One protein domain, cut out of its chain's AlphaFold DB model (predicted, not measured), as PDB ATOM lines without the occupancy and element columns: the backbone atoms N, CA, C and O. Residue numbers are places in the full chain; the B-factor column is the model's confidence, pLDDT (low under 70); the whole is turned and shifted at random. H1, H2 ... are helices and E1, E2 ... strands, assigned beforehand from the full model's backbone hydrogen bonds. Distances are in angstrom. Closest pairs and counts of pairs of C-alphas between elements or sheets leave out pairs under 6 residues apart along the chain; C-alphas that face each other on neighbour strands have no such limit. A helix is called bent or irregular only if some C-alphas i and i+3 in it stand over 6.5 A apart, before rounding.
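This is residues 990 to 1183 of the 1261 residues of the protein "PKD domain-containing protein" of Gemmatimonadetes bacterium (UniProt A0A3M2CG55). A bundle of three helices, H5, H6 and H7, makes one side of this domain, and a loop-rich part with the small strand hairpin E1 and E2 and the short helices H1 to H4 makes the other. The stretch through H4 and E3 leads from the loop-rich part to the bundle, and H8 folds back alongside H7. The printed part has 194 residues with eight named helices and three named strands, in the order H1 H2 H3 E1 E2 H4 E3 H5 H6 H7 H8; the sheet E1 - E2 is antiparallel. The class is mostly helix, though under half of the residues are in named elements. The whole is compact, with a radius of gyration of the C-alphas of 16.4 A, and spans 48 by 41 by 30 A.

E1 is residues 1053 to 1055 and E2 residues 1075 to 1077. H1, residues 990 to 996, begins at C-alpha 990 (-24.441, 42.954, 135.542). H4 is residues 1081 to 1086, and E3, residues 1091 to 1094, pairs with no named strand. H5, residues 1096 to 1109, is 20.1 A long from C-alpha 1096 (-27.907, 25.797, 127.896). H6, residues 1113 to 1126, is 19.8 A long and only just irregular: C-alphas 1120 and 1123 are 6.50 A apart. H7, residues 1155 to 1167, is 18.1 A long. H2, residues 1005 to 1011, is irregular, with C-alphas 1007 and 1010 7.1 A apart. H3 is residues 1016 to 1022. H8, residues 1174 to 1182, ends at C-alpha 1182 (-8.821, 27.621, 136.891).

In the hairpin E1 and E2, N 1054 and O 1076 are 2.9 A apart, within hydrogen-bond range. The closest C-alphas of H1 and E2, Gly 995 and Asp 1077, are 5.2 A apart. H1 touches H4 (Ala 992 and Ala 1084, closest C-alphas, 5.4 A), only just about perpendicular at 71 degrees. E3 and H5 meet only through their link. H5 and H6, a helical hairpin, touch at Ala 1104 and Ala 1116, closest C-alphas, 4.2 A, opposite ways at a shallow tilt of 34 degrees, only just short of steep. H7 touches H5 (Glu 1098 and Val 1167, closest C-alphas, 6.1 A), opposite ways at a shallow tilt of 14 degrees. H6 touches H7 with residues 1120 to 1124 alone; their closest C-alphas, Ile 1120 and Leu 1159, are 6.4 A apart. H8 is close to H7 but not clearly touching (Arg 1164 and Ala 1175, closest C-alphas, 6.6 A). H2 and H7 are likewise close but not clearly touching (His 1007 and Arg 1164, 7.6 A). H2 and H3 only just touch, with 3 pairs of C-alphas within 8 A, the closest being Gly 1009 and Tyr 1017, 5.1 A. Every O i to N i+4 pair is within hydrogen-bond range in H3, H5, H7 and H8; in H1 2 of 3 are, in H6 8 of 10, in H2 1 of 3 beside 2 of 4 O i to N i+3 pairs, and in H4 0 of 2 beside 1 of 3.

The C-alphas farthest apart, Glu 1066 and Ala 1114, are 48.7 A apart. The printed part has no cut. The links H3 to E1, E1 to E2 and H6 to H7 are long, with 30, 19 and 28 residues. The mean pLDDT of the printed part is 90.4; residue 994 and residues 1082 to 1089 are under 70.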
ATOM      1  N   THR A 990     -25.659  43.387 136.243       85.56
ATOM      2  CA  THR A 990     -24.441  42.954 135.542       85.56
ATOM      3  C   THR A 990     -24.624  43.176 134.047       85.56
ATOM      4  O   THR A 990     -23.786  43.806 133.414       85.56
ATOM      5  N   LYS A 991     -25.776  42.770 133.502       84.12
ATOM      6  CA  LYS A 991     -26.119  42.988 132.088       84.12
ATOM      7  C   LYS A 991     -26.269  44.472 131.759       84.12
ATOM      8  O   LYS A 991     -25.730  44.940 130.760       84.12
ATOM      9  N   ALA A 992     -26.981  45.219 132.602       78.19
ATOM     10  CA  ALA A 992     -27.221  46.639 132.379       78.19
ATOM     11  C   ALA A 992     -25.935  47.472 132.547       78.19
ATOM     12  O   ALA A 992     -25.410  48.017 131.576       78.19
ATOM     13  N   TRP A 993     -25.414  47.560 133.772       77.81
ATOM     14  CA  TRP A 993     -24.358  48.500 134.165       77.81
ATOM     15  C   TRP A 993     -22.940  47.941 134.015       77.81
ATOM     16  O   TRP A 993     -22.027  48.722 133.764       77.81
ATOM     17  N   GLY A 994     -22.759  46.623 134.154       69.75
ATOM     18  CA  GLY A 994     -21.471  45.944 133.946       69.75
ATOM     19  C   GLY A 994     -21.177  45.593 132.480       69.75
ATOM     20  O   GLY A 994     -20.017  45.510 132.090       69.75
ATOM     21  N   GLY A 995     -22.218  45.427 131.657       72.06
ATOM     22  CA  GLY A 995     -22.092  44.984 130.267       72.06
ATOM     23  C   GLY A 995     -22.413  46.057 129.230       72.06
ATOM     24  O   GLY A 995     -21.543  46.452 128.452       72.06
ATOM     25  N   VAL A 996     -23.670  46.505 129.182       72.44
ATOM     26  CA  VAL A 996     -24.185  47.274 128.037       72.44
ATOM     27  C   VAL A 996     -23.900  48.772 128.131       72.44
ATOM     28  O   VAL A 996     -23.570  49.409 127.125       72.44
ATOM     29  N   TYR A 997     -24.027  49.369 129.318       78.25
ATOM     30  CA  TYR A 997     -23.841  50.810 129.472       78.25
ATOM     31  C   TYR A 997     -22.360  51.196 129.445       78.25
ATOM     32  O   TYR A 997     -21.671  51.247 130.463       78.25
ATOM     33  N   SER A 998     -21.912  51.580 128.252       76.25
ATOM     34  CA  SER A 998     -20.521  51.872 127.887       76.25
ATOM     35  C   SER A 998     -19.848  53.021 128.655       76.25
ATOM     36  O   SER A 998     -18.635  53.230 128.549       76.25
ATOM     37  N   ILE A 999     -20.625  53.770 129.445       82.19
ATOM     38  CA  ILE A 999     -20.122  54.815 130.340       82.19
ATOM     39  C   ILE A 999     -19.761  54.300 131.742       82.19
ATOM     40  O   ILE A 999     -18.972  54.946 132.431       82.19
ATOM     41  N   TRP A1000     -20.304  53.151 132.156       83.50
ATOM     42  CA  TRP A1000     -20.103  52.557 133.483       83.50
ATOM     43  C   TRP A1000     -19.064  51.439 133.463       83.50
ATOM     44  O   TRP A1000     -18.227  51.377 134.363       83.50
ATOM     45  N   ALA A1001     -19.069  50.600 132.433       88.69
ATOM     46  CA  ALA A1001     -18.137  49.491 132.288       88.69
ATOM     47  C   ALA A1001     -17.758  49.269 130.815       88.69
ATOM     48  O   ALA A1001     -18.457  49.705 129.894       88.69
ATOM     49  N   ARG A1002     -16.614  48.622 130.600       90.62
ATOM     50  CA  ARG A1002     -16.102  48.176 129.295       90.62
ATOM     51  C   ARG A1002     -15.641  46.731 129.412       90.62
ATOM     52  O   ARG A1002     -15.335  46.299 130.514       90.62
ATOM     53  N   LEU A1003     -15.553  45.998 128.307       91.75
ATOM     54  CA  LEU A1003     -14.958  44.656 128.340       91.75
ATOM     55  C   LEU A1003     -13.461  44.778 128.616       91.75
ATOM     56  O   LEU A1003     -12.795  45.588 127.966       91.75
ATOM     57  N   ASP A1004     -12.937  44.016 129.572       93.31
ATOM     58  CA  ASP A1004     -11.530  44.145 129.952       93.31
ATOM     59  C   ASP A1004     -10.594  43.594 128.867       93.31
ATOM     60  O   ASP A1004     -10.910  42.649 128.136       93.31
ATOM     61  N   VAL A1005      -9.403  44.185 128.765       93.50
ATOM     62  CA  VAL A1005      -8.383  43.759 127.805       93.50
ATOM     63  C   VAL A1005      -7.899  42.332 128.093       93.50
ATOM     64  O   VAL A1005      -7.599  41.615 127.147       93.50
ATOM     65  N   ARG A1006      -7.867  41.870 129.348       92.12
ATOM     66  CA  ARG A1006      -7.550  40.478 129.717       92.12
ATOM     67  C   ARG A1006      -8.637  39.492 129.292       92.12
ATOM     68  O   ARG A1006      -8.318  38.345 128.985       92.12
ATOM     69  N   HIS A1007      -9.893  39.933 129.201       93.12
ATOM     70  CA  HIS A1007     -10.982  39.107 128.678       93.12
ATOM     71  C   HIS A1007     -10.860  38.888 127.164       93.12
ATOM     72  O   HIS A1007     -11.038  37.777 126.666       93.12
ATOM     73  N   LEU A1008     -10.552  39.960 126.427       93.75
ATOM     74  CA  LEU A1008     -10.516  39.978 124.959       93.75
ATOM     75  C   LEU A1008      -9.160  39.566 124.378       93.75
ATOM     76  O   LEU A1008      -9.074  38.990 123.295       93.75
ATOM     77  N   GLY A1009      -8.094  39.887 125.099       93.69
ATOM     78  CA  GLY A1009      -6.700  39.776 124.699       93.69
ATOM     79  C   GLY A1009      -6.252  38.399 124.220       93.69
ATOM     80  O   GLY A1009      -5.518  38.344 123.233       93.69
ATOM     81  N   PRO A1010      -6.718  37.280 124.807       95.25
ATOM     82  CA  PRO A1010      -6.419  35.952 124.281       95.25
ATOM     83  C   PRO A1010      -6.854  35.758 122.821       95.25
ATOM     84  O   PRO A1010      -6.301  34.906 122.131       95.25
ATOM     85  N   ALA A1011      -7.808  36.541 122.313       95.75
ATOM     86  CA  ALA A1011      -8.210  36.507 120.912       95.75
ATOM     87  C   ALA A1011      -7.319  37.345 119.981       95.75
ATOM     88  O   ALA A1011      -7.432  37.187 118.763       95.75
ATOM     89  N   ASP A1012      -6.457  38.218 120.514       95.00
ATOM     90  CA  ASP A1012      -5.580  39.079 119.719       95.00
ATOM     91  C   ASP A1012      -4.500  38.260 119.000       95.00
ATOM     92  O   ASP A1012      -3.725  37.506 119.588       95.00
ATOM     93  N   GLN A1013      -4.432  38.434 117.687       93.44
ATOM     94  CA  GLN A1013      -3.521  37.739 116.789       93.44
ATOM     95  C   GLN A1013      -2.348  38.628 116.350       93.44
ATOM     96  O   GLN A1013      -1.446  38.122 115.674       93.44
ATOM     97  N   SER A1014      -2.345  39.913 116.729       91.69
ATOM     98  CA  SER A1014      -1.312  40.888 116.351       91.69
ATOM     99  C   SER A1014      -0.097  40.917 117.283       91.69
ATOM    100  O   SER A1014       0.986  41.318 116.853       91.69
ATOM    101  N   GLY A1015      -0.252  40.475 118.536       91.12
ATOM    102  CA  GLY A1015       0.779  40.568 119.574       91.12
ATOM    103  C   GLY A1015       0.658  41.817 120.454       91.12
ATOM    104  O   GLY A1015       1.483  42.020 121.349       91.12
ATOM    105  N   ASN A1016      -0.361  42.653 120.224       93.50
ATOM    106  CA  ASN A1016      -0.646  43.829 121.039       93.50
ATOM    107  C   ASN A1016      -0.977  43.437 122.478       93.50
ATOM    108  O   ASN A1016      -0.536  44.118 123.402       93.50
ATOM    109  N   TYR A1017      -1.710  42.337 122.681       95.19
ATOM    110  CA  TYR A1017      -2.050  41.874 124.026       95.19
ATOM    111  C   TYR A1017      -0.813  41.446 124.822       95.19
ATOM    112  O   TYR A1017      -0.627  41.886 125.954       95.19
ATOM    113  N   GLN A1018       0.099  40.679 124.218       94.81
ATOM    114  CA  GLN A1018       1.349  40.289 124.879       94.81
ATOM    115  C   GLN A1018       2.238  41.508 125.172       94.81
ATOM    116  O   GLN A1018       2.835  41.599 126.245       94.81
ATOM    117  N   ALA A1019       2.282  42.489 124.263       95.06
ATOM    118  CA  ALA A1019       2.977  43.753 124.510       95.06
ATOM    119  C   ALA A1019       2.340  44.556 125.661       95.06
ATOM    120  O   ALA A1019       3.057  45.138 126.475       95.06
ATOM    121  N   TRP A1020       1.009  44.560 125.760       94.88
ATOM    122  CA  TRP A1020       0.260  45.198 126.843       94.88
ATOM    123  C   TRP A1020       0.507  44.515 128.192       94.88
ATOM    124  O   TRP A1020       0.779  45.193 129.184       94.88
ATOM    125  N   LEU A1021       0.516  43.178 128.230       92.31
ATOM    126  CA  LEU A1021       0.873  42.404 129.421       92.31
ATOM    127  C   LEU A1021       2.309  42.693 129.881       92.31
ATOM    128  O   LEU A1021       2.541  42.877 131.075       92.31
ATOM    129  N   ALA A1022       3.263  42.796 128.952       92.12
ATOM    130  CA  ALA A1022       4.660  43.099 129.268       92.12
ATOM    131  C   ALA A1022       4.893  44.556 129.718       92.12
ATOM    132  O   ALA A1022       5.905  44.854 130.357       92.12
ATOM    133  N   ALA A1023       3.984  45.479 129.389       92.88
ATOM    134  CA  ALA A1023       4.098  46.878 129.783       92.88
ATOM    135  C   ALA A1023       3.830  47.069 131.291       92.88
ATOM    136  O   ALA A1023       2.941  46.418 131.854       92.88
ATOM    137  N   PRO A1024       4.531  48.009 131.962       92.38
ATOM    138  CA  PRO A1024       4.201  48.401 133.328       92.38
ATOM    139  C   PRO A1024       2.724  48.789 133.464       92.38
ATOM    140  O   PRO A1024       2.202  49.525 132.627       92.38
ATOM    141  N   LEU A1025       2.079  48.378 134.558       89.06
ATOM    142  CA  LEU A1025       0.644  48.584 134.800       89.06
ATOM    143  C   LEU A1025       0.175  50.035 134.566       89.06
ATOM    144  O   LEU A1025      -0.846  50.270 133.932       89.06
ATOM    145  N   ALA A1026       0.950  51.028 135.014       87.19
ATOM    146  CA  ALA A1026       0.612  52.448 134.852       87.19
ATOM    147  C   ALA A1026       0.685  52.961 133.396       87.19
ATOM    148  O   ALA A1026       0.200  54.052 133.111       87.19
ATOM    149  N   SER A1027       1.319  52.203 132.498       89.12
ATOM    150  CA  SER A1027       1.473  52.522 131.070       89.12
ATOM    151  C   SER A1027       0.568  51.702 130.152       89.12
ATOM    152  O   SER A1027       0.611  51.879 128.939       89.12
ATOM    153  N   ARG A1028      -0.237  50.801 130.720       92.88
ATOM    154  CA  ARG A1028      -1.232  50.030 129.981       92.88
ATOM    155  C   ARG A1028      -2.381  50.957 129.589       92.88
ATOM    156  O   ARG A1028      -3.127  51.405 130.449       92.88
ATOM    157  N   ASP A1029      -2.461  51.281 128.305       90.38
ATOM    158  CA  ASP A1029      -3.564  52.006 127.663       90.38
ATOM    159  C   ASP A1029      -4.501  51.005 126.950       90.38
ATOM    160  O   ASP A1029      -4.160  49.825 126.822       90.38
ATOM    161  N   ALA A1030      -5.664  51.462 126.471       91.69
ATOM    162  CA  ALA A1030      -6.534  50.642 125.625       91.69
ATOM    163  C   ALA A1030      -5.783  50.171 124.364       91.69
ATOM    164  O   ALA A1030      -5.031  50.934 123.747       91.69
ATOM    165  N   ILE A1031      -5.999  48.915 123.968       92.06
ATOM    166  CA  ILE A1031      -5.421  48.329 122.753       92.06
ATOM    167  C   ILE A1031      -6.512  47.879 121.789       92.06
ATOM    168  O   ILE A1031      -7.625  47.543 122.189       92.06
ATOM    169  N   ARG A1032      -6.162  47.826 120.503       90.94
ATOM    170  CA  ARG A1032      -7.009  47.214 119.478       90.94
ATOM    171  C   ARG A1032      -6.760  45.717 119.423       90.94
ATOM    172  O   ARG A1032      -5.601  45.296 119.383       90.94
ATOM    173  N   ILE A1033      -7.846  44.960 119.355       92.06
ATOM    174  CA  ILE A1033      -7.833  43.508 119.232       92.06
ATOM    175  C   ILE A1033      -7.931  43.161 117.741       92.06
ATOM    176  O   ILE A1033      -8.943  43.442 117.100       92.06
ATOM    177  N   ASP A1034      -6.860  42.604 117.167       92.56
ATOM    178  CA  ASP A1034      -6.878  42.025 115.816       92.56
ATOM    179  C   ASP A1034      -7.274  40.557 115.937       92.56
ATOM    180  O   ASP A1034      -6.473  39.749 116.400       92.56
ATOM    181  N   THR A1035      -8.498  40.197 115.556       94.56
ATOM    182  CA  THR A1035      -8.976  38.824 115.721       94.56
ATOM    183  C   THR A1035      -9.853  38.346 114.571       94.56
ATOM    184  O   THR A1035     -10.592  39.116 113.953       94.56
ATOM    185  N   ASP A1036      -9.772  37.043 114.303       93.94
ATOM    186  CA  ASP A1036     -10.674  36.319 113.407       93.94
ATOM    187  C   ASP A1036     -11.930  35.808 114.146       93.94
ATOM    188  O   ASP A1036     -12.804  35.217 113.513       93.94
ATOM    189  N   ASP A1037     -12.034  36.005 115.470       95.62
ATOM    190  CA  ASP A1037     -13.229  35.638 116.237       95.62
ATOM    191  C   ASP A1037     -14.368  36.626 115.950       95.62
ATOM    192  O   ASP A1037     -14.406  37.747 116.467       95.62
ATOM    193  N   ALA A1038     -15.326  36.181 115.137       95.75
ATOM    194  CA  ALA A1038     -16.457  36.978 114.675       95.75
ATOM    195  C   ALA A1038     -17.349  37.488 115.820       95.75
ATOM    196  O   ALA A1038     -18.159  38.397 115.620       95.75
ATOM    197  N   ARG A1039     -17.210  36.936 117.033       95.25
ATOM    198  CA  ARG A1039     -17.904  37.434 118.225       95.25
ATOM    199  C   ARG A1039     -17.394  38.793 118.681       95.25
ATOM    200  O   ARG A1039     -18.190  39.550 119.237       95.25
ATOM    201  N   LEU A1040     -16.125  39.101 118.415       94.38
ATOM    202  CA  LEU A1040     -15.428  40.278 118.930       94.38
ATOM    203  C   LEU A1040     -15.252  41.398 117.896       94.38
ATOM    204  O   LEU A1040     -15.393  42.567 118.237       94.38
ATOM    205  N   THR A1041     -14.956  41.071 116.641       91.94
ATOM    206  CA  THR A1041     -14.863  42.038 115.529       91.94
ATOM    207  C   THR A1041     -15.153  41.322 114.212       91.94
ATOM    208  O   THR A1041     -15.095  40.093 114.153       91.94
ATOM    209  N   GLN A1042     -15.427  42.046 113.123       88.00
ATOM    210  CA  GLN A1042     -15.388  41.409 111.804       88.00
ATOM    211  C   GLN A1042     -13.952  40.943 111.496       88.00
ATOM    212  O   GLN A1042     -13.003  41.674 111.794       88.00
ATOM    213  N   PRO A1043     -13.767  39.751 110.893       80.56
ATOM    214  CA  PRO A1043     -12.436  39.220 110.613       80.56
ATOM    215  C   PRO A1043     -11.574  40.190 109.800       80.56
ATOM    216  O   PRO A1043     -11.948  40.604 108.700       80.56
ATOM    217  N   GLY A1044     -10.406  40.538 110.344       76.12
ATOM    218  CA  GLY A1044      -9.457  41.464 109.724       76.12
ATOM    219  C   GLY A1044      -9.807  42.956 109.841       76.12
ATOM    220  O   GLY A1044      -9.097  43.771 109.248       76.12
ATOM    221  N   ASP A1045     -10.848  43.332 110.595       86.50
ATOM    222  CA  ASP A1045     -11.211  44.731 110.859       86.50
ATOM    223  C   ASP A1045     -11.457  45.008 112.353       86.50
ATOM    224  O   ASP A1045     -12.580  44.951 112.855       86.50
ATOM    225  N   SER A1046     -10.387  45.403 113.051       82.44
ATOM    226  CA  SER A1046     -10.405  45.748 114.485       82.44
ATOM    227  C   SER A1046     -11.277  46.958 114.874       82.44
ATOM    228  O   SER A1046     -11.411  47.235 116.066       82.44
ATOM    229  N   LEU A1047     -11.813  47.708 113.899       87.56
ATOM    230  CA  LEU A1047     -12.637  48.910 114.113       87.56
ATOM    231  C   LEU A1047     -14.134  48.657 113.891       87.56
ATOM    232  O   LEU A1047     -14.929  49.598 113.910       87.56
ATOM    233  N   SER A1048     -14.505  47.405 113.642       89.88
ATOM    234  CA  SER A1048     -15.874  46.988 113.373       89.88
ATOM    235  C   SER A1048     -16.494  46.295 114.581       89.88
ATOM    236  O   SER A1048     -15.803  45.692 115.402       89.88
ATOM    237  N   ASP A1049     -17.821  46.337 114.664       93.38
ATOM    238  CA  ASP A1049     -18.545  45.570 115.669       93.38
ATOM    239  C   ASP A1049     -18.515  44.063 115.355       93.38
ATOM    240  O   ASP A1049     -18.728  43.652 114.209       93.38
ATOM    241  N   GLY A1050     -18.340  43.235 116.390       93.25
ATOM    242  CA  GLY A1050     -18.494  41.778 116.319       93.25
ATOM    243  C   GLY A1050     -19.950  41.322 116.455       93.25
ATOM    244  O   GLY A1050     -20.882  42.118 116.356       93.25
ATOM    245  N   LEU A1051     -20.188  40.031 116.703       92.88
ATOM    246  CA  LEU A1051     -21.525  39.516 117.034       92.88
ATOM    247  C   LEU A1051     -21.967  39.946 118.442       92.88
ATOM    248  O   LEU A1051     -23.136  40.273 118.639       92.88
ATOM    249  N   TYR A1052     -21.043  39.962 119.407       91.81
ATOM    250  CA  TYR A1052     -21.338  40.213 120.820       91.81
ATOM    251  C   TYR A1052     -20.765  41.522 121.352       91.81
ATOM    252  O   TYR A1052     -21.207  41.986 122.395       91.81
ATOM    253  N   THR A1053     -19.838  42.146 120.637       92.19
ATOM    254  CA  THR A1053     -19.159  43.377 121.058       92.19
ATOM    255  C   THR A1053     -19.443  44.543 120.108       92.19
ATOM    256  O   THR A1053     -19.694  44.349 118.914       92.19
ATOM    257  N   ALA A1054     -19.391  45.764 120.637       90.69
ATOM    258  CA  ALA A1054     -19.381  46.997 119.848       90.69
ATOM    259  C   ALA A1054     -18.064  47.758 120.051       90.69
ATOM    260  O   ALA A1054     -17.560  47.826 121.179       90.69
ATOM    261  N   PHE A1055     -17.534  48.335 118.972       91.69
ATOM    262  CA  PHE A1055     -16.354  49.198 119.000       91.69
ATOM    263  C   PHE A1055     -16.776  50.662 119.142       91.69
ATOM    264  O   PHE A1055     -17.566  51.180 118.356       91.69
ATOM    265  N   GLU A1056     -16.232  51.363 120.135       89.69
ATOM    266  CA  GLU A1056     -16.742  52.689 120.522       89.69
ATOM    267  C   GLU A1056     -15.809  53.852 120.194       89.69
ATOM    268  O   GLU A1056     -16.082  55.008 120.517       89.69
ATOM    269  N   GLY A1057     -14.728  53.557 119.478       84.38
ATOM    270  CA  GLY A1057     -13.739  54.539 119.071       84.38
ATOM    271  C   GLY A1057     -12.458  54.436 119.885       84.38
ATOM    272  O   GLY A1057     -12.428  53.902 120.987       84.38
ATOM    273  N   VAL A1058     -11.387  54.969 119.308       81.31
ATOM    274  CA  VAL A1058     -10.027  54.866 119.848       81.31
ATOM    275  C   VAL A1058      -9.878  55.731 121.090       81.31
ATOM    276  O   VAL A1058     -10.096  56.941 121.003       81.31
ATOM    277  N   ASN A1059      -9.433  55.141 122.200       77.00
ATOM    278  CA  ASN A1059      -9.285  55.821 123.489       77.00
ATOM    279  C   ASN A1059     -10.583  56.525 123.924       77.00
ATOM    280  O   ASN A1059     -10.552  57.631 124.466       77.00
ATOM    281  N   SER A1060     -11.727  55.897 123.640       80.00
ATOM    282  CA  SER A1060     -13.063  56.463 123.884       80.00
ATOM    283  C   SER A1060     -13.584  56.216 125.300       80.00
ATOM    284  O   SER A1060     -14.615  56.774 125.680       80.00
ATOM    285  N   SER A1061     -12.879  55.394 126.087       84.88
ATOM    286  CA  SER A1061     -13.234  55.078 127.470       84.88
ATOM    287  C   SER A1061     -13.500  56.362 128.278       84.88
ATOM    288  O   SER A1061     -12.581  57.159 128.470       84.88
ATOM    289  N   PRO A1062     -14.713  56.557 128.833       84.88
ATOM    290  CA  PRO A1062     -15.058  57.732 129.644       84.88
ATOM    291  C   PRO A1062     -14.509  57.643 131.077       84.88
ATOM    292  O   PRO A1062     -14.967  58.327 131.993       84.88
ATOM    293  N   PHE A1063     -13.549  56.749 131.283       91.56
ATOM    294  CA  PHE A1063     -12.950  56.438 132.560       91.56
ATOM    295  C   PHE A1063     -11.934  57.487 132.976       91.56
ATOM    296  O   PHE A1063     -11.398  58.256 132.179       91.56
ATOM    297  N   ARG A1064     -11.675  57.514 134.277       90.56
ATOM    298  CA  ARG A1064     -10.772  58.465 134.909       90.56
ATOM    299  C   ARG A1064      -9.335  57.958 134.812       90.56
ATOM    300  O   ARG A1064      -9.010  56.979 135.488       90.56
ATOM    301  N   PRO A1065      -8.456  58.590 134.012       89.31
ATOM    302  CA  PRO A1065      -7.092  58.103 133.820       89.31
ATOM    303  C   PRO A1065      -6.279  58.120 135.121       89.31
ATOM    304  O   PRO A1065      -5.382  57.297 135.293       89.31
ATOM    305  N   GLU A1066      -6.616  59.001 136.071       91.25
ATOM    306  CA  GLU A1066      -5.989  59.060 137.394       91.25
ATOM    307  C   GLU A1066      -6.244  57.816 138.261       91.25
ATOM    308  O   GLU A1066      -5.563  57.621 139.265       91.25
ATOM    309  N   ARG A1067      -7.199  56.960 137.873       91.88
ATOM    310  CA  ARG A1067      -7.559  55.718 138.577       91.88
ATOM    311  C   ARG A1067      -6.977  54.462 137.934       91.88
ATOM    312  O   ARG A1067      -7.289  53.364 138.367       91.88
ATOM    313  N   GLY A1068      -6.104  54.626 136.942       90.94
ATOM    314  CA  GLY A1068      -5.444  53.520 136.262       90.94
ATOM    315  C   GLY A1068      -5.986  53.316 134.858       90.94
ATOM    316  O   GLY A1068      -7.138  52.942 134.657       90.94
ATOM    317  N   LYS A1069      -5.121  53.540 133.870       91.56
ATOM    318  CA  LYS A1069      -5.467  53.364 132.460       91.56
ATOM    319  C   LYS A1069      -5.555  51.908 132.011       91.56
ATOM    320  O   LYS A1069      -6.149  51.642 130.975       91.56
ATOM    321  N   TYR A1070      -5.038  50.974 132.808       91.75
ATOM    322  CA  TYR A1070      -5.203  49.542 132.561       91.75
ATOM    323  C   TYR A1070      -6.678  49.123 132.570       91.75
ATOM    324  O   TYR A1070      -7.005  48.095 131.999       91.75
ATOM    325  N   HIS A1071      -7.564  49.958 133.126       93.00
ATOM    326  CA  HIS A1071      -9.005  49.786 133.023       93.00
ATOM    327  C   HIS A1071      -9.612  50.198 131.671       93.00
ATOM    328  O   HIS A1071     -10.817  50.054 131.487       93.00
ATOM    329  N   PHE A1072      -8.850  50.795 130.753       93.00
ATOM    330  CA  PHE A1072      -9.399  51.369 129.527       93.00
ATOM    331  C   PHE A1072      -9.525  50.296 128.446       93.00
ATOM    332  O   PHE A1072      -8.604  49.521 128.198       93.00
ATOM    333  N   SER A1073     -10.658  50.314 127.753       92.38
ATOM    334  CA  SER A1073     -10.944  49.444 126.616       92.38
ATOM    335  C   SER A1073     -11.850  50.160 125.619       92.38
ATOM    336  O   SER A1073     -12.730  50.940 125.995       92.38
ATOM    337  N   ASP A1074     -11.627  49.898 124.335       91.19
ATOM    338  CA  ASP A1074     -12.413  50.477 123.241       91.19
ATOM    339  C   ASP A1074     -13.647  49.618 122.888       91.19
ATOM    340  O   ASP A1074     -14.407  49.958 121.978       91.19
ATOM    341  N   TYR A1075     -13.872  48.523 123.624       91.44
ATOM    342  CA  TYR A1075     -14.919  47.539 123.357       91.44
ATOM    343  C   TYR A1075     -15.928  47.466 124.506       91.44
ATOM    344  O   TYR A1075     -15.572  47.506 125.687       91.44
ATOM    345  N   ARG A1076     -17.210  47.341 124.164       90.50
ATOM    346  CA  ARG A1076     -18.294  47.055 125.118       90.50
ATOM    347  C   ARG A1076     -19.059  45.805 124.712       90.50
ATOM    348  O   ARG A1076     -19.029  45.422 123.542       90.50
ATOM    349  N   ASP A1077     -19.800  45.231 125.651       88.75
ATOM    350  CA  ASP A1077     -20.790  44.206 125.338       88.75
ATOM    351  C   ASP A1077     -21.998  44.851 124.643       88.75
ATOM    352  O   ASP A1077     -22.483  45.905 125.065       88.75
ATOM    353  N   LYS A1078     -22.469  44.226 123.564       87.69
ATOM    354  CA  LYS A1078     -23.704  44.603 122.865       87.69
ATOM    355  C   LYS A1078     -24.746  43.492 122.798       87.69
ATOM    356  O   LYS A1078     -25.836  43.701 122.261       87.69
ATOM    357  N   ARG A1079     -24.446  42.299 123.328       83.44
ATOM    358  CA  ARG A1079     -25.345  41.129 123.296       83.44
ATOM    359  C   ARG A1079     -26.690  41.422 123.964       83.44
ATOM    360  O   ARG A1079     -27.706  40.829 123.604       83.44
ATOM    361  N   HIS A1080     -26.697  42.360 124.908       80.69
ATOM    362  CA  HIS A1080     -27.858  42.726 125.708       80.69
ATOM    363  C   HIS A1080     -28.370  44.157 125.431       80.69
ATOM    364  O   HIS A1080     -29.117  44.691 126.245       80.69
ATOM    365  N   ASP A1081     -28.057  44.771 124.279       79.44
ATOM    366  CA  ASP A1081     -28.496  46.143 123.933       79.44
ATOM    367  C   ASP A1081     -30.015  46.345 124.039       79.44
ATOM    368  O   ASP A1081     -30.486  47.368 124.533       79.44
ATOM    369  N   VAL A1082     -30.795  45.333 123.648       68.81
ATOM    370  CA  VAL A1082     -32.265  45.352 123.763       68.81
ATOM    371  C   VAL A1082     -32.722  45.358 125.228       68.81
ATOM    372  O   VAL A1082     -33.737  45.964 125.554       68.81
ATOM    373  N   TYR A1083     -31.971  44.713 126.123       69.56
ATOM    374  CA  TYR A1083     -32.275  44.673 127.554       69.56
ATOM    375  C   TYR A1083     -32.009  46.028 128.234       69.56
ATOM    376  O   TYR A1083     -32.762  46.428 129.120       69.56
ATOM    377  N   ALA A1084     -30.991  46.771 127.789       63.56
ATOM    378  CA  ALA A1084     -30.613  48.065 128.365       63.56
ATOM    379  C   ALA A1084     -31.515  49.245 127.961       63.56
ATOM    380  O   ALA A1084     -31.410  50.315 128.555       63.56
ATOM    381  N   ALA A1085     -32.392  49.081 126.968       61.78
ATOM    382  CA  ALA A1085     -33.327  50.138 126.589       61.78
ATOM    383  C   ALA A1085     -34.394  50.369 127.676       61.78
ATOM    384  O   ALA A1085     -34.624  51.513 128.061       61.78
ATOM    385  N   ASP A1086     -34.968  49.284 128.214       63.56
ATOM    386  CA  ASP A1086     -36.140  49.353 129.098       63.56
ATOM    387  C   ASP A1086     -35.981  48.578 130.423       63.56
ATOM    388  O   ASP A1086     -36.928  48.549 131.202       63.56
ATOM    389  N   LEU A1087     -34.844  47.907 130.684       69.38
ATOM    390  CA  LEU A1087     -34.557  47.091 131.894       69.38
ATOM    391  C   LEU A1087     -35.614  46.021 132.247       69.38
ATOM    392  O   LEU A1087     -35.675  45.541 133.379       69.38
ATOM    393  N   THR A1088     -36.450  45.646 131.281       65.25
ATOM    394  CA  THR A1088     -37.675  44.849 131.486       65.25
ATOM    395  C   THR A1088     -37.781  43.654 130.532       65.25
ATOM    396  O   THR A1088     -38.714  42.856 130.632       65.25
ATOM    397  N   GLY A1089     -36.825  43.502 129.606       69.88
ATOM    398  CA  GLY A1089     -36.785  42.390 128.652       69.88
ATOM    399  C   GLY A1089     -36.403  41.047 129.295       69.88
ATOM    400  O   GLY A1089     -35.946  41.017 130.435       69.88
ATOM    401  N   PRO A1090     -36.542  39.917 128.580       78.25
ATOM    402  CA  PRO A1090     -36.108  38.620 129.089       78.25
ATOM    403  C   PRO A1090     -34.602  38.575 129.379       78.25
ATOM    404  O   PRO A1090     -33.792  38.798 128.477       78.25
ATOM    405  N   ALA A1091     -34.225  38.231 130.610       81.88
ATOM    406  CA  ALA A1091     -32.842  38.006 131.019       81.88
ATOM    407  C   ALA A1091     -32.579  36.513 131.218       81.88
ATOM    408  O   ALA A1091     -33.276  35.845 131.977       81.88
ATOM    409  N   VAL A1092     -31.555  35.982 130.548       86.69
ATOM    410  CA  VAL A1092     -31.036  34.634 130.830       86.69
ATOM    411  C   VAL A1092     -30.345  34.657 132.193       86.69
ATOM    412  O   VAL A1092     -29.565  35.573 132.433       86.69
ATOM    413  N   ILE A1093     -30.621  33.672 133.053       87.81
ATOM    414  CA  ILE A1093     -29.974  33.488 134.375       87.81
ATOM    415  C   ILE A1093     -29.230  32.141 134.493       87.81
ATOM    416  O   ILE A1093     -28.405  31.921 135.384       87.81
ATOM    417  N   LEU A1094     -29.509  31.223 133.567       91.81
ATOM    418  CA  LEU A1094     -28.806  29.958 133.377       91.81
ATOM    419  C   LEU A1094     -28.949  29.564 131.908       91.81
ATOM    420  O   LEU A1094     -30.070  29.397 131.428       91.81
ATOM    421  N   SER A1095     -27.839  29.450 131.179       93.06
ATOM    422  CA  SER A1095     -27.884  29.133 129.748       93.06
ATOM    423  C   SER A1095     -27.621  27.656 129.480       93.06
ATOM    424  O   SER A1095     -26.847  26.995 130.175       93.06
ATOM    425  N   ARG A1096     -28.222  27.138 128.406       95.12
ATOM    426  CA  ARG A1096     -27.907  25.797 127.896       95.12
ATOM    427  C   ARG A1096     -26.428  25.677 127.530       95.12
ATOM    428  O   ARG A1096     -25.804  24.660 127.822       95.12
ATOM    429  N   THR A1097     -25.873  26.720 126.920       95.12
ATOM    430  CA  THR A1097     -24.472  26.749 126.486       95.12
ATOM    431  C   THR A1097     -23.497  26.631 127.657       95.12
ATOM    432  O   THR A1097     -22.490  25.942 127.535       95.12
ATOM    433  N   GLU A1098     -23.804  27.230 128.810       95.75
ATOM    434  CA  GLU A1098     -22.991  27.083 130.022       95.75
ATOM    435  C   GLU A1098     -22.912  25.625 130.472       95.75
ATOM    436  O   GLU A1098     -21.821  25.107 130.719       95.75
ATOM    437  N   ILE A1099     -24.060  24.948 130.523       97.69
ATOM    438  CA  ILE A1099     -24.145  23.546 130.934       97.69
ATOM    439  C   ILE A1099     -23.466  22.620 129.919       97.69
ATOM    440  O   ILE A1099     -22.768  21.687 130.314       97.69
ATOM    441  N   ASP A1100     -23.600  22.892 128.620       97.56
ATOM    442  CA  ASP A1100     -22.878  22.150 127.584       97.56
ATOM    443  C   ASP A1100     -21.351  22.322 127.731       97.56
ATOM    444  O   ASP A1100     -20.611  21.340 127.652       97.56
ATOM    445  N   LEU A1101     -20.854  23.527 128.021       97.50
ATOM    446  CA  LEU A1101     -19.416  23.763 128.208       97.50
ATOM    447  C   LEU A1101     -18.884  23.203 129.539       97.50
ATOM    448  O   LEU A1101     -17.750  22.731 129.580       97.50
ATOM    449  N   LEU A1102     -19.702  23.138 130.595       97.44
ATOM    450  CA  LEU A1102     -19.383  22.351 131.797       97.44
ATOM    451  C   LEU A1102     -19.305  20.850 131.489       97.44
ATOM    452  O   LEU A1102     -18.401  20.166 131.971       97.44
ATOM    453  N   ARG A1103     -20.198  20.339 130.631       98.12
ATOM    454  CA  ARG A1103     -20.135  18.957 130.135       98.12
ATOM    455  C   ARG A1103     -18.840  18.707 129.358       98.12
ATOM    456  O   ARG A1103     -18.206  17.669 129.536       98.12
ATOM    457  N   ALA A1104     -18.421  19.660 128.526       98.38
ATOM    458  CA  ALA A1104     -17.156  19.587 127.802       98.38
ATOM    459  C   ALA A1104     -15.940  19.593 128.746       98.38
ATOM    460  O   ALA A1104     -15.016  18.806 128.536       98.38
ATOM    461  N   GLU A1105     -15.951  20.412 129.806       97.81
ATOM    462  CA  GLU A1105     -14.913  20.368 130.845       97.81
ATOM    463  C   GLU A1105     -14.857  18.995 131.514       97.81
ATOM    464  O   GLU A1105     -13.779  18.408 131.607       97.81
ATOM    465  N   ALA A1106     -16.010  18.450 131.907       98.44
ATOM    466  CA  ALA A1106     -16.093  17.131 132.519       98.44
ATOM    467  C   ALA A1106     -15.498  16.045 131.609       98.44
ATOM    468  O   ALA A1106     -14.681  15.244 132.060       98.44
ATOM    469  N   HIS A1107     -15.822  16.062 130.313       98.38
ATOM    470  CA  HIS A1107     -15.221  15.154 129.336       98.38
ATOM    471  C   HIS A1107     -13.694  15.300 129.259       98.38
ATOM    472  O   HIS A1107     -12.996  14.288 129.298       98.38
ATOM    473  N   LEU A1108     -13.149  16.524 129.210       96.88
ATOM    474  CA  LEU A1108     -11.692  16.733 129.211       96.88
ATOM    475  C   LEU A1108     -11.034  16.197 130.485       96.88
ATOM    476  O   LEU A1108     -10.017  15.509 130.404       96.88
ATOM    477  N   ARG A1109     -11.624  16.473 131.651       95.94
ATOM    478  CA  ARG A1109     -11.121  16.030 132.961       95.94
ATOM    479  C   ARG A1109     -11.157  14.507 133.114       95.94
ATOM    480  O   ARG A1109     -10.290  13.942 133.770       95.94
ATOM    481  N   LEU A1110     -12.115  13.848 132.462       97.19
ATOM    482  CA  LEU A1110     -12.252  12.389 132.405       97.19
ATOM    483  C   LEU A1110     -11.450  11.740 131.256       97.19
ATOM    484  O   LEU A1110     -11.505  10.523 131.083       97.19
ATOM    485  N   GLY A1111     -10.694  12.523 130.476       96.44
ATOM    486  CA  GLY A1111      -9.839  12.029 129.391       96.44
ATOM    487  C   GLY A1111     -10.553  11.748 128.062       96.44
ATOM    488  O   GLY A1111      -9.946  11.186 127.152       96.44
ATOM    489  N   ASP A1112     -11.816  12.150 127.911       97.56
ATOM    490  CA  ASP A1112     -12.603  12.015 126.679       97.56
ATOM    491  C   ASP A1112     -12.562  13.301 125.835       97.56
ATOM    492  O   ASP A1112     -13.531  14.051 125.693       97.56
ATOM    493  N   THR A1113     -11.399  13.573 125.243       97.38
ATOM    494  CA  THR A1113     -11.190  14.772 124.416       97.38
ATOM    495  C   THR A1113     -12.095  14.818 123.180       97.38
ATOM    496  O   THR A1113     -12.442  15.903 122.718       97.38
ATOM    497  N   ALA A1114     -12.499  13.667 122.636       97.56
ATOM    498  CA  ALA A1114     -13.319  13.615 121.428       97.56
ATOM    499  C   ALA A1114     -14.728  14.169 121.675       97.56
ATOM    500  O   ALA A1114     -15.186  15.030 120.918       97.56
ATOM    501  N   SER A1115     -15.387  13.736 122.755       97.88
ATOM    502  CA  SER A1115     -16.709  14.251 123.129       97.88
ATOM    503  C   SER A1115     -16.652  15.730 123.507       97.88
ATOM    504  O   SER A1115     -17.502  16.505 123.069       97.88
ATOM    505  N   ALA A1116     -15.608  16.149 124.234       98.25
ATOM    506  CA  ALA A1116     -15.405  17.558 124.564       98.25
ATOM    507  C   ALA A1116     -15.296  18.438 123.309       98.25
ATOM    508  O   ALA A1116     -16.007  19.433 123.189       98.25
ATOM    509  N   LEU A1117     -14.466  18.049 122.333       98.38
ATOM    510  CA  LEU A1117     -14.320  18.777 121.067       98.38
ATOM    511  C   LEU A1117     -15.619  18.805 120.254       98.38
ATOM    512  O   LEU A1117     -15.888  19.798 119.580       98.38
ATOM    513  N   GLY A1118     -16.435  17.750 120.327       97.81
ATOM    514  CA  GLY A1118     -17.759  17.713 119.705       97.81
ATOM    515  C   GLY A1118     -18.732  18.758 120.260       97.81
ATOM    516  O   GLY A1118     -19.643  19.170 119.543       97.81
ATOM    517  N   ILE A1119     -18.529  19.209 121.500       98.00
ATOM    518  CA  ILE A1119     -19.315  20.269 122.142       98.00
ATOM    519  C   ILE A1119     -18.665  21.639 121.910       98.00
ATOM    520  O   ILE A1119     -19.309  22.534 121.371       98.00
ATOM    521  N   ILE A1120     -17.373  21.778 122.231       98.19
ATOM    522  CA  ILE A1120     -16.591  23.022 122.088       98.19
ATOM    523  C   ILE A1120     -16.694  23.580 120.663       98.19
ATOM    524  O   ILE A1120     -16.881  24.779 120.465       98.19
ATOM    525  N   ASN A1121     -16.608  22.718 119.646       98.31
ATOM    526  CA  ASN A1121     -16.607  23.169 118.256       98.31
ATOM    527  C   ASN A1121     -17.967  23.676 117.751       98.31
ATOM    528  O   ASN A1121     -18.002  24.280 116.677       98.31
ATOM    529  N   GLN A1122     -19.065  23.471 118.487       96.31
ATOM    530  CA  GLN A1122     -20.400  23.906 118.058       96.31
ATOM    531  C   GLN A1122     -20.484  25.430 117.993       96.31
ATOM    532  O   GLN A1122     -20.752  25.987 116.927       96.31
ATOM    533  N   THR A1123     -20.195  26.108 119.103       95.38
ATOM    534  CA  THR A1123     -20.215  27.575 119.191       95.38
ATOM    535  C   THR A1123     -18.992  28.195 118.531       95.38
ATOM    536  O   THR A1123     -19.122  29.164 117.786       95.38
ATOM    537  N   ARG A1124     -17.818  27.573 118.683       97.06
ATOM    538  CA  ARG A1124     -16.563  28.038 118.083       97.06
ATOM    539  C   ARG A1124     -16.646  28.264 116.574       97.06
ATOM    540  O   ARG A1124     -16.189  29.288 116.070       97.06
ATOM    541  N   THR A1125     -17.213  27.300 115.847       96.62
ATOM    542  CA  THR A1125     -17.320  27.373 114.381       96.62
ATOM    543  C   THR A1125     -18.536  28.177 113.933       96.62
ATOM    544  O   THR A1125     -18.453  28.901 112.944       96.62
ATOM    545  N   THR A1126     -19.651  28.074 114.662       95.75
ATOM    546  CA  THR A1126     -20.929  28.682 114.265       95.75
ATOM    547  C   THR A1126     -21.010  30.159 114.642       95.75
ATOM    548  O   THR A1126     -21.313  30.985 113.786       95.75
ATOM    549  N   ASN A1127     -20.718  30.494 115.902       95.06
ATOM    550  CA  ASN A1127     -20.789  31.859 116.427       95.06
ATOM    551  C   ASN A1127     -19.445  32.579 116.265       95.06
ATOM    552  O   ASN A1127     -19.410  33.731 115.843       95.06
ATOM    553  N   GLY A1128     -18.341  31.891 116.578       95.38
ATOM    554  CA  GLY A1128     -16.990  32.455 116.499       95.38
ATOM    555  C   GLY A1128     -16.424  32.557 115.082       95.38
ATOM    556  O   GLY A1128     -15.492  33.319 114.855       95.38
ATOM    557  N   GLY A1129     -16.942  31.789 114.116       95.25
ATOM    558  CA  GLY A1129     -16.355  31.709 112.770       95.25
ATOM    559  C   GLY A1129     -14.921  31.153 112.753       95.25
ATOM    560  O   GLY A1129     -14.233  31.237 111.736       95.25
ATOM    561  N   LEU A1130     -14.467  30.577 113.870       95.94
ATOM    562  CA  LEU A1130     -13.105  30.096 114.051       95.94
ATOM    563  C   LEU A1130     -12.949  28.667 113.511       95.94
ATOM    564  O   LEU A1130     -13.900  27.878 113.526       95.94
ATOM    565  N   PRO A1131     -11.733  28.265 113.101       95.81
ATOM    566  CA  PRO A1131     -11.455  26.873 112.779       95.81
ATOM    567  C   PRO A1131     -11.741  25.943 113.964       95.81
ATOM    568  O   PRO A1131     -11.414  26.260 115.115       95.81
ATOM    569  N   ALA A1132     -12.288  24.762 113.665       97.38
ATOM    570  CA  ALA A1132     -12.533  23.726 114.662       97.38
ATOM    571  C   ALA A1132     -11.237  23.372 115.410       97.38
ATOM    572  O   ALA A1132     -10.206  23.085 114.796       97.38
ATOM    573  N   ALA A1133     -11.294  23.389 116.737       97.25
ATOM    574  CA  ALA A1133     -10.206  22.972 117.596       97.25
ATOM    575  C   ALA A1133      -9.924  21.473 117.457       97.25
ATOM    576  O   ALA A1133     -10.805  20.668 117.132       97.25
ATOM    577  N   THR A1134      -8.675  21.108 117.727       96.62
ATOM    578  CA  THR A1134      -8.187  19.726 117.678       96.62
ATOM    579  C   THR A1134      -7.701  19.290 119.057       96.62
ATOM    580  O   THR A1134      -7.614  20.102 119.975       96.62
ATOM    581  N   ALA A1135      -7.315  18.021 119.211       94.38
ATOM    582  CA  ALA A1135      -6.697  17.547 120.453       94.38
ATOM    583  C   ALA A1135      -5.380  18.279 120.788       94.38
ATOM    584  O   ALA A1135      -4.977  18.304 121.945       94.38
ATOM    585  N   ALA A1136      -4.727  18.897 119.795       91.62
ATOM    586  CA  ALA A1136      -3.546  19.736 119.993       91.62
ATOM    587  C   ALA A1136      -3.881  21.191 120.390       91.62
ATOM    588  O   ALA A1136      -2.965  21.977 120.602       91.62
ATOM    589  N   GLY A1137      -5.166  21.557 120.472       95.06
ATOM    590  CA  GLY A1137      -5.627  22.914 120.766       95.06
ATOM    591  C   GLY A1137      -6.066  23.702 119.532       95.06
ATOM    592  O   GLY A1137      -6.592  23.135 118.561       95.06
ATOM    593  N   ALA A1138      -5.884  25.021 119.599       95.56
ATOM    594  CA  ALA A1138      -6.276  25.963 118.557       95.56
ATOM    595  C   ALA A1138      -5.374  25.825 117.309       95.56
ATOM    596  O   ALA A1138      -4.154  25.966 117.414       95.56
ATOM    597  N   PRO A1139      -5.929  25.551 116.113       92.81
ATOM    598  CA  PRO A1139      -5.120  25.277 114.931       92.81
ATOM    599  C   PRO A1139      -4.683  26.554 114.196       92.81
ATOM    600  O   PRO A1139      -5.385  27.563 114.176       92.81
ATOM    601  N   GLY A1140      -3.562  26.450 113.479       87.88
ATOM    602  CA  GLY A1140      -3.097  27.457 112.524       87.88
ATOM    603  C   GLY A1140      -2.236  28.578 113.128       87.88
ATOM    604  O   GLY A1140      -2.148  28.727 114.342       87.88
ATOM    605  N   PRO A1141      -1.570  29.383 112.278       83.62
ATOM    606  CA  PRO A1141      -0.654  30.442 112.718       83.62
ATOM    607  C   PRO A1141      -1.367  31.671 113.307       83.62
ATOM    608  O   PRO A1141      -0.734  32.470 113.993       83.62
ATOM    609  N   ARG A1142      -2.670  31.817 113.035       90.38
ATOM    610  CA  ARG A1142      -3.590  32.809 113.611       90.38
ATOM    611  C   ARG A1142      -4.591  32.105 114.543       90.38
ATOM    612  O   ARG A1142      -5.799  32.227 114.409       90.38
ATOM    613  N   CYS A1143      -4.084  31.279 115.445       94.31
ATOM    614  CA  CYS A1143      -4.895  30.564 116.424       94.31
ATOM    615  C   CYS A1143      -5.560  31.518 117.435       94.31
ATOM    616  O   CYS A1143      -5.013  32.574 117.748       94.31
ATOM    617  N   VAL A1144      -6.727  31.115 117.941       96.06
ATOM    618  CA  VAL A1144      -7.475  31.775 119.024       96.06
ATOM    619  C   VAL A1144      -7.958  30.689 119.997       96.06
ATOM    620  O   VAL A1144      -8.588  29.737 119.533       96.06
ATOM    621  N   PRO A1145      -7.710  30.779 121.308       97.06
ATOM    622  CA  PRO A1145      -6.935  31.819 121.970       97.06
ATOM    623  C   PRO A1145      -5.419  31.632 121.791       97.06
ATOM    624  O   PRO A1145      -4.938  30.552 121.427       97.06
ATOM    625  N   ARG A1146      -4.668  32.687 122.097       94.81
ATOM    626  CA  ARG A1146      -3.232  32.659 122.372       94.81
ATOM    627  C   ARG A1146      -2.980  32.748 123.871       94.81
ATOM    628  O   ARG A1146      -3.723  33.409 124.589       94.81
ATOM    629  N   ASN A1147      -1.907  32.106 124.312       91.38
ATOM    630  CA  ASN A1147      -1.398  32.219 125.673       91.38
ATOM    631  C   ASN A1147      -0.666  33.562 125.870       91.38
ATOM    632  O   ASN A1147      -0.361  34.278 124.909       91.38
ATOM    633  N   ASP A1148      -0.322  33.875 127.116       89.88
ATOM    634  CA  ASP A1148       0.396  35.105 127.488       89.88
ATOM    635  C   ASP A1148       1.804  35.204 126.868       89.88
ATOM    636  O   ASP A1148       2.332  36.298 126.691       89.88
ATOM    637  N   ASP A1149       2.403  34.076 126.474       89.00
ATOM    638  CA  ASP A1149       3.674  34.020 125.734       89.00
ATOM    639  C   ASP A1149       3.500  34.133 124.200       89.00
ATOM    640  O   ASP A1149       4.473  34.090 123.446       89.00
ATOM    641  N   GLY A1150       2.258  34.272 123.724       88.94
ATOM    642  CA  GLY A1150       1.894  34.386 122.310       88.94
ATOM    643  C   GLY A1150       1.766  33.055 121.561       88.94
ATOM    644  O   GLY A1150       1.410  33.063 120.374       88.94
ATOM    645  N   THR A1151       2.029  31.917 122.214       92.94
ATOM    646  CA  THR A1151       1.813  30.580 121.637       92.94
ATOM    647  C   THR A1151       0.323  30.250 121.523       92.94
ATOM    648  O   THR A1151      -0.523  30.891 122.144       92.94
ATOM    649  N   CYS A1152      -0.028  29.262 120.697       94.75
ATOM    650  CA  CYS A1152      -1.417  28.825 120.565       94.75
ATOM    651  C   CYS A1152      -1.896  28.099 121.823       94.75
ATOM    652  O   CYS A1152      -1.192  27.230 122.339       94.75
ATOM    653  N   GLY A1153      -3.113  28.420 122.262       94.62
ATOM    654  CA  GLY A1153      -3.751  27.747 123.384       94.62
ATOM    655  C   GLY A1153      -3.993  26.263 123.110       94.62
ATOM    656  O   GLY A1153      -4.378  25.870 122.001       94.62
ATOM    657  N   ASP A1154      -3.790  25.441 124.138       95.94
ATOM    658  CA  ASP A1154      -4.145  24.026 124.117       95.94
ATOM    659  C   ASP A1154      -5.675  23.821 124.139       95.94
ATOM    660  O   ASP A1154      -6.466  24.766 124.092       95.94
ATOM    661  N   VAL A1155      -6.128  22.565 124.176       96.38
ATOM    662  CA  VAL A1155      -7.569  22.261 124.175       96.38
ATOM    663  C   VAL A1155      -8.299  22.829 125.399       96.38
ATOM    664  O   VAL A1155      -9.477  23.171 125.301       96.38
ATOM    665  N   PHE A1156      -7.615  22.966 126.537       95.56
ATOM    666  CA  PHE A1156      -8.210  23.519 127.745       95.56
ATOM    667  C   PHE A1156      -8.296  25.045 127.660       95.56
ATOM    668  O   PHE A1156      -9.338  25.609 127.975       95.56
ATOM    669  N   ALA A1157      -7.269  25.713 127.132       96.19
ATOM    670  CA  ALA A1157      -7.317  27.137 126.813       96.19
ATOM    671  C   ALA A1157      -8.444  27.451 125.814       96.19
ATOM    672  O   ALA A1157      -9.187  28.409 126.013       96.19
ATOM    673  N   VAL A1158      -8.637  26.610 124.788       98.00
ATOM    674  CA  VAL A1158      -9.786  26.726 123.876       98.00
ATOM    675  C   VAL A1158     -11.106  26.633 124.640       98.00
ATOM    676  O   VAL A1158     -11.962  27.485 124.438       98.00
ATOM    677  N   LEU A1159     -11.282  25.643 125.523       97.38
ATOM    678  CA  LEU A1159     -12.494  25.530 126.342       97.38
ATOM    679  C   LEU A1159     -12.734  26.802 127.170       97.38
ATOM    680  O   LEU A1159     -13.856  27.307 127.176       97.38
ATOM    681  N   LYS A1160     -11.699  27.318 127.848       96.00
ATOM    682  CA  LYS A1160     -11.794  28.550 128.644       96.00
ATOM    683  C   LYS A1160     -12.247  29.729 127.790       96.00
ATOM    684  O   LYS A1160     -13.166  30.442 128.181       96.00
ATOM    685  N   HIS A1161     -11.640  29.897 126.611       96.19
ATOM    686  CA  HIS A1161     -12.020  30.932 125.649       96.19
ATOM    687  C   HIS A1161     -13.474  30.777 125.224       96.19
ATOM    688  O   HIS A1161     -14.248  31.709 125.388       96.19
ATOM    689  N   GLU A1162     -13.888  29.595 124.759       97.25
ATOM    690  CA  GLU A1162     -15.279  29.376 124.350       97.25
ATOM    691  C   GLU A1162     -16.266  29.645 125.489       97.25
ATOM    692  O   GLU A1162     -17.306  30.255 125.262       97.25
ATOM    693  N   LYS A1163     -15.937  29.248 126.723       95.62
ATOM    694  CA  LYS A1163     -16.793  29.513 127.881       95.62
ATOM    695  C   LYS A1163     -16.885  31.002 128.179       95.62
ATOM    696  O   LYS A1163     -17.995  31.525 128.178       95.62
ATOM    697  N   ARG A1164     -15.756  31.702 128.326       93.12
ATOM    698  CA  ARG A1164     -15.740  33.164 128.493       93.12
ATOM    699  C   ARG A1164     -16.577  33.832 127.408       93.12
ATOM    700  O   ARG A1164     -17.510  34.556 127.735       93.12
ATOM    701  N   MET A1165     -16.336  33.482 126.141       93.56
ATOM    702  CA  MET A1165     -17.012  34.111 125.014       93.56
ATOM    703  C   MET A1165     -18.524  33.874 124.982       93.56
ATOM    704  O   MET A1165     -19.279  34.777 124.642       93.56
ATOM    705  N   GLU A1166     -18.996  32.677 125.316       93.38
ATOM    706  CA  GLU A1166     -20.411  32.323 125.161       93.38
ATOM    707  C   GLU A1166     -21.275  32.644 126.385       93.38
ATOM    708  O   GLU A1166     -22.495  32.754 126.245       93.38
ATOM    709  N   VAL A1167     -20.686  32.771 127.581       90.06
ATOM    710  CA  VAL A1167     -21.469  32.895 128.825       90.06
ATOM    711  C   VAL A1167     -21.211  34.155 129.638       90.06
ATOM    712  O   VAL A1167     -21.843  34.309 130.687       90.06
ATOM    713  N   TRP A1168     -20.357  35.071 129.163       86.06
ATOM    714  CA  TRP A1168     -20.167  36.338 129.865       86.06
ATOM    715  C   TRP A1168     -21.507  37.071 130.067       86.06
ATOM    716  O   TRP A1168     -22.392  37.021 129.206       86.06
ATOM    717  N   HIS A1169     -21.687  37.685 131.237       79.81
ATOM    718  CA  HIS A1169     -22.907  38.382 131.686       79.81
ATOM    719  C   HIS A1169     -24.222  37.565 131.715       79.81
ATOM    720  O   HIS A1169     -25.292  38.120 131.986       79.81
ATOM    721  N   HIS A1170     -24.200  36.243 131.498       80.44
ATOM    722  CA  HIS A1170     -25.412  35.419 131.606       80.44
ATOM    723  C   HIS A1170     -25.831  35.147 133.050       80.44
ATOM    724  O   HIS A1170     -27.025  35.113 133.322       80.44
ATOM    725  N   ALA A1171     -24.889  34.982 133.978       82.38
ATOM    726  CA  ALA A1171     -25.204  34.792 135.388       82.38
ATOM    727  C   ALA A1171     -24.246  35.583 136.291       82.38
ATOM    728  O   ALA A1171     -23.227  36.102 135.834       82.38
ATOM    729  N   MET A1172     -24.584  35.704 137.576       87.00
ATOM    730  CA  MET A1172     -23.752  36.413 138.542       87.00
ATOM    731  C   MET A1172     -22.411  35.689 138.705       87.00
ATOM    732  O   MET A1172     -22.373  34.514 139.061       87.00
ATOM    733  N   GLY A1173     -21.311  36.406 138.471       88.12
ATOM    734  CA  GLY A1173     -19.959  35.943 138.789       88.12
ATOM    735  C   GLY A1173     -19.473  34.724 138.000       88.12
ATOM    736  O   GLY A1173     -18.507  34.101 138.429       88.12
ATOM    737  N   THR A1174     -20.095  34.363 136.870       88.12
ATOM    738  CA  THR A1174     -19.721  33.162 136.098       88.12
ATOM    739  C   THR A1174     -18.227  33.125 135.773       88.12
ATOM    740  O   THR A1174     -17.568  32.135 136.089       88.12
ATOM    741  N   ALA A1175     -17.682  34.218 135.222       91.31
ATOM    742  CA  ALA A1175     -16.256  34.332 134.923       91.31
ATOM    743  C   ALA A1175     -15.401  34.221 136.191       91.31
ATOM    744  O   ALA A1175     -14.472  33.425 136.238       91.31
ATOM    745  N   TYR A1176     -15.780  34.931 137.258       94.75
ATOM    746  CA  TYR A1176     -15.062  34.908 138.532       94.75
ATOM    747  C   TYR A1176     -14.909  33.497 139.106       94.75
ATOM    748  O   TYR A1176     -13.813  33.112 139.508       94.75
ATOM    749  N   PHE A1177     -15.983  32.706 139.137       95.19
ATOM    750  CA  PHE A1177     -15.929  31.371 139.732       95.19
ATOM    751  C   PHE A1177     -15.161  30.361 138.879       95.19
ATOM    752  O   PHE A1177     -14.501  29.475 139.426       95.19
ATOM    753  N   ASP A1178     -15.233  30.483 137.556       93.81
ATOM    754  CA  ASP A1178     -14.410  29.670 136.667       93.81
ATOM    755  C   ASP A1178     -12.936  30.056 136.772       93.81
ATOM    756  O   ASP A1178     -12.102  29.186 137.008       93.81
ATOM    757  N   ASP A1179     -12.618  31.347 136.696       93.88
ATOM    758  CA  ASP A1179     -11.248  31.853 136.765       93.88
ATOM    759  C   ASP A1179     -10.614  31.562 138.124       93.88
ATOM    760  O   ASP A1179      -9.442  31.188 138.191       93.88
ATOM    761  N   ARG A1180     -11.394  31.618 139.209       93.69
ATOM    762  CA  ARG A1180     -10.981  31.156 140.538       93.69
ATOM    763  C   ARG A1180     -10.523  29.700 140.506       93.69
ATOM    764  O   ARG A1180      -9.405  29.386 140.907       93.69
ATOM    765  N   GLY A1181     -11.386  28.810 140.020       93.00
ATOM    766  CA  GLY A1181     -11.110  27.377 139.980       93.00
ATOM    767  C   GLY A1181     -10.116  26.968 138.888       93.00
ATOM    768  O   GLY A1181      -9.580  25.864 138.919       93.00
ATOM    769  N   TRP A1182      -9.856  27.823 137.902       93.06
ATOM    770  CA  TRP A1182      -8.821  27.621 136.891       93.06
ATOM    771  C   TRP A1182      -7.470  28.215 137.282       93.06
ATOM    772  O   TRP A1182      -6.456  27.763 136.750       93.06
ATOM    773  N   GLY A1183      -7.453  29.150 138.236       91.06
ATOM    774  CA  GLY A1183      -6.252  29.851 138.689       91.06
ATOM    775  C   GLY A1183      -5.886  31.056 137.824       91.06
ATOM    776  O   GLY A1183      -4.722  31.439 137.788       91.06
TER     777      GLY A1183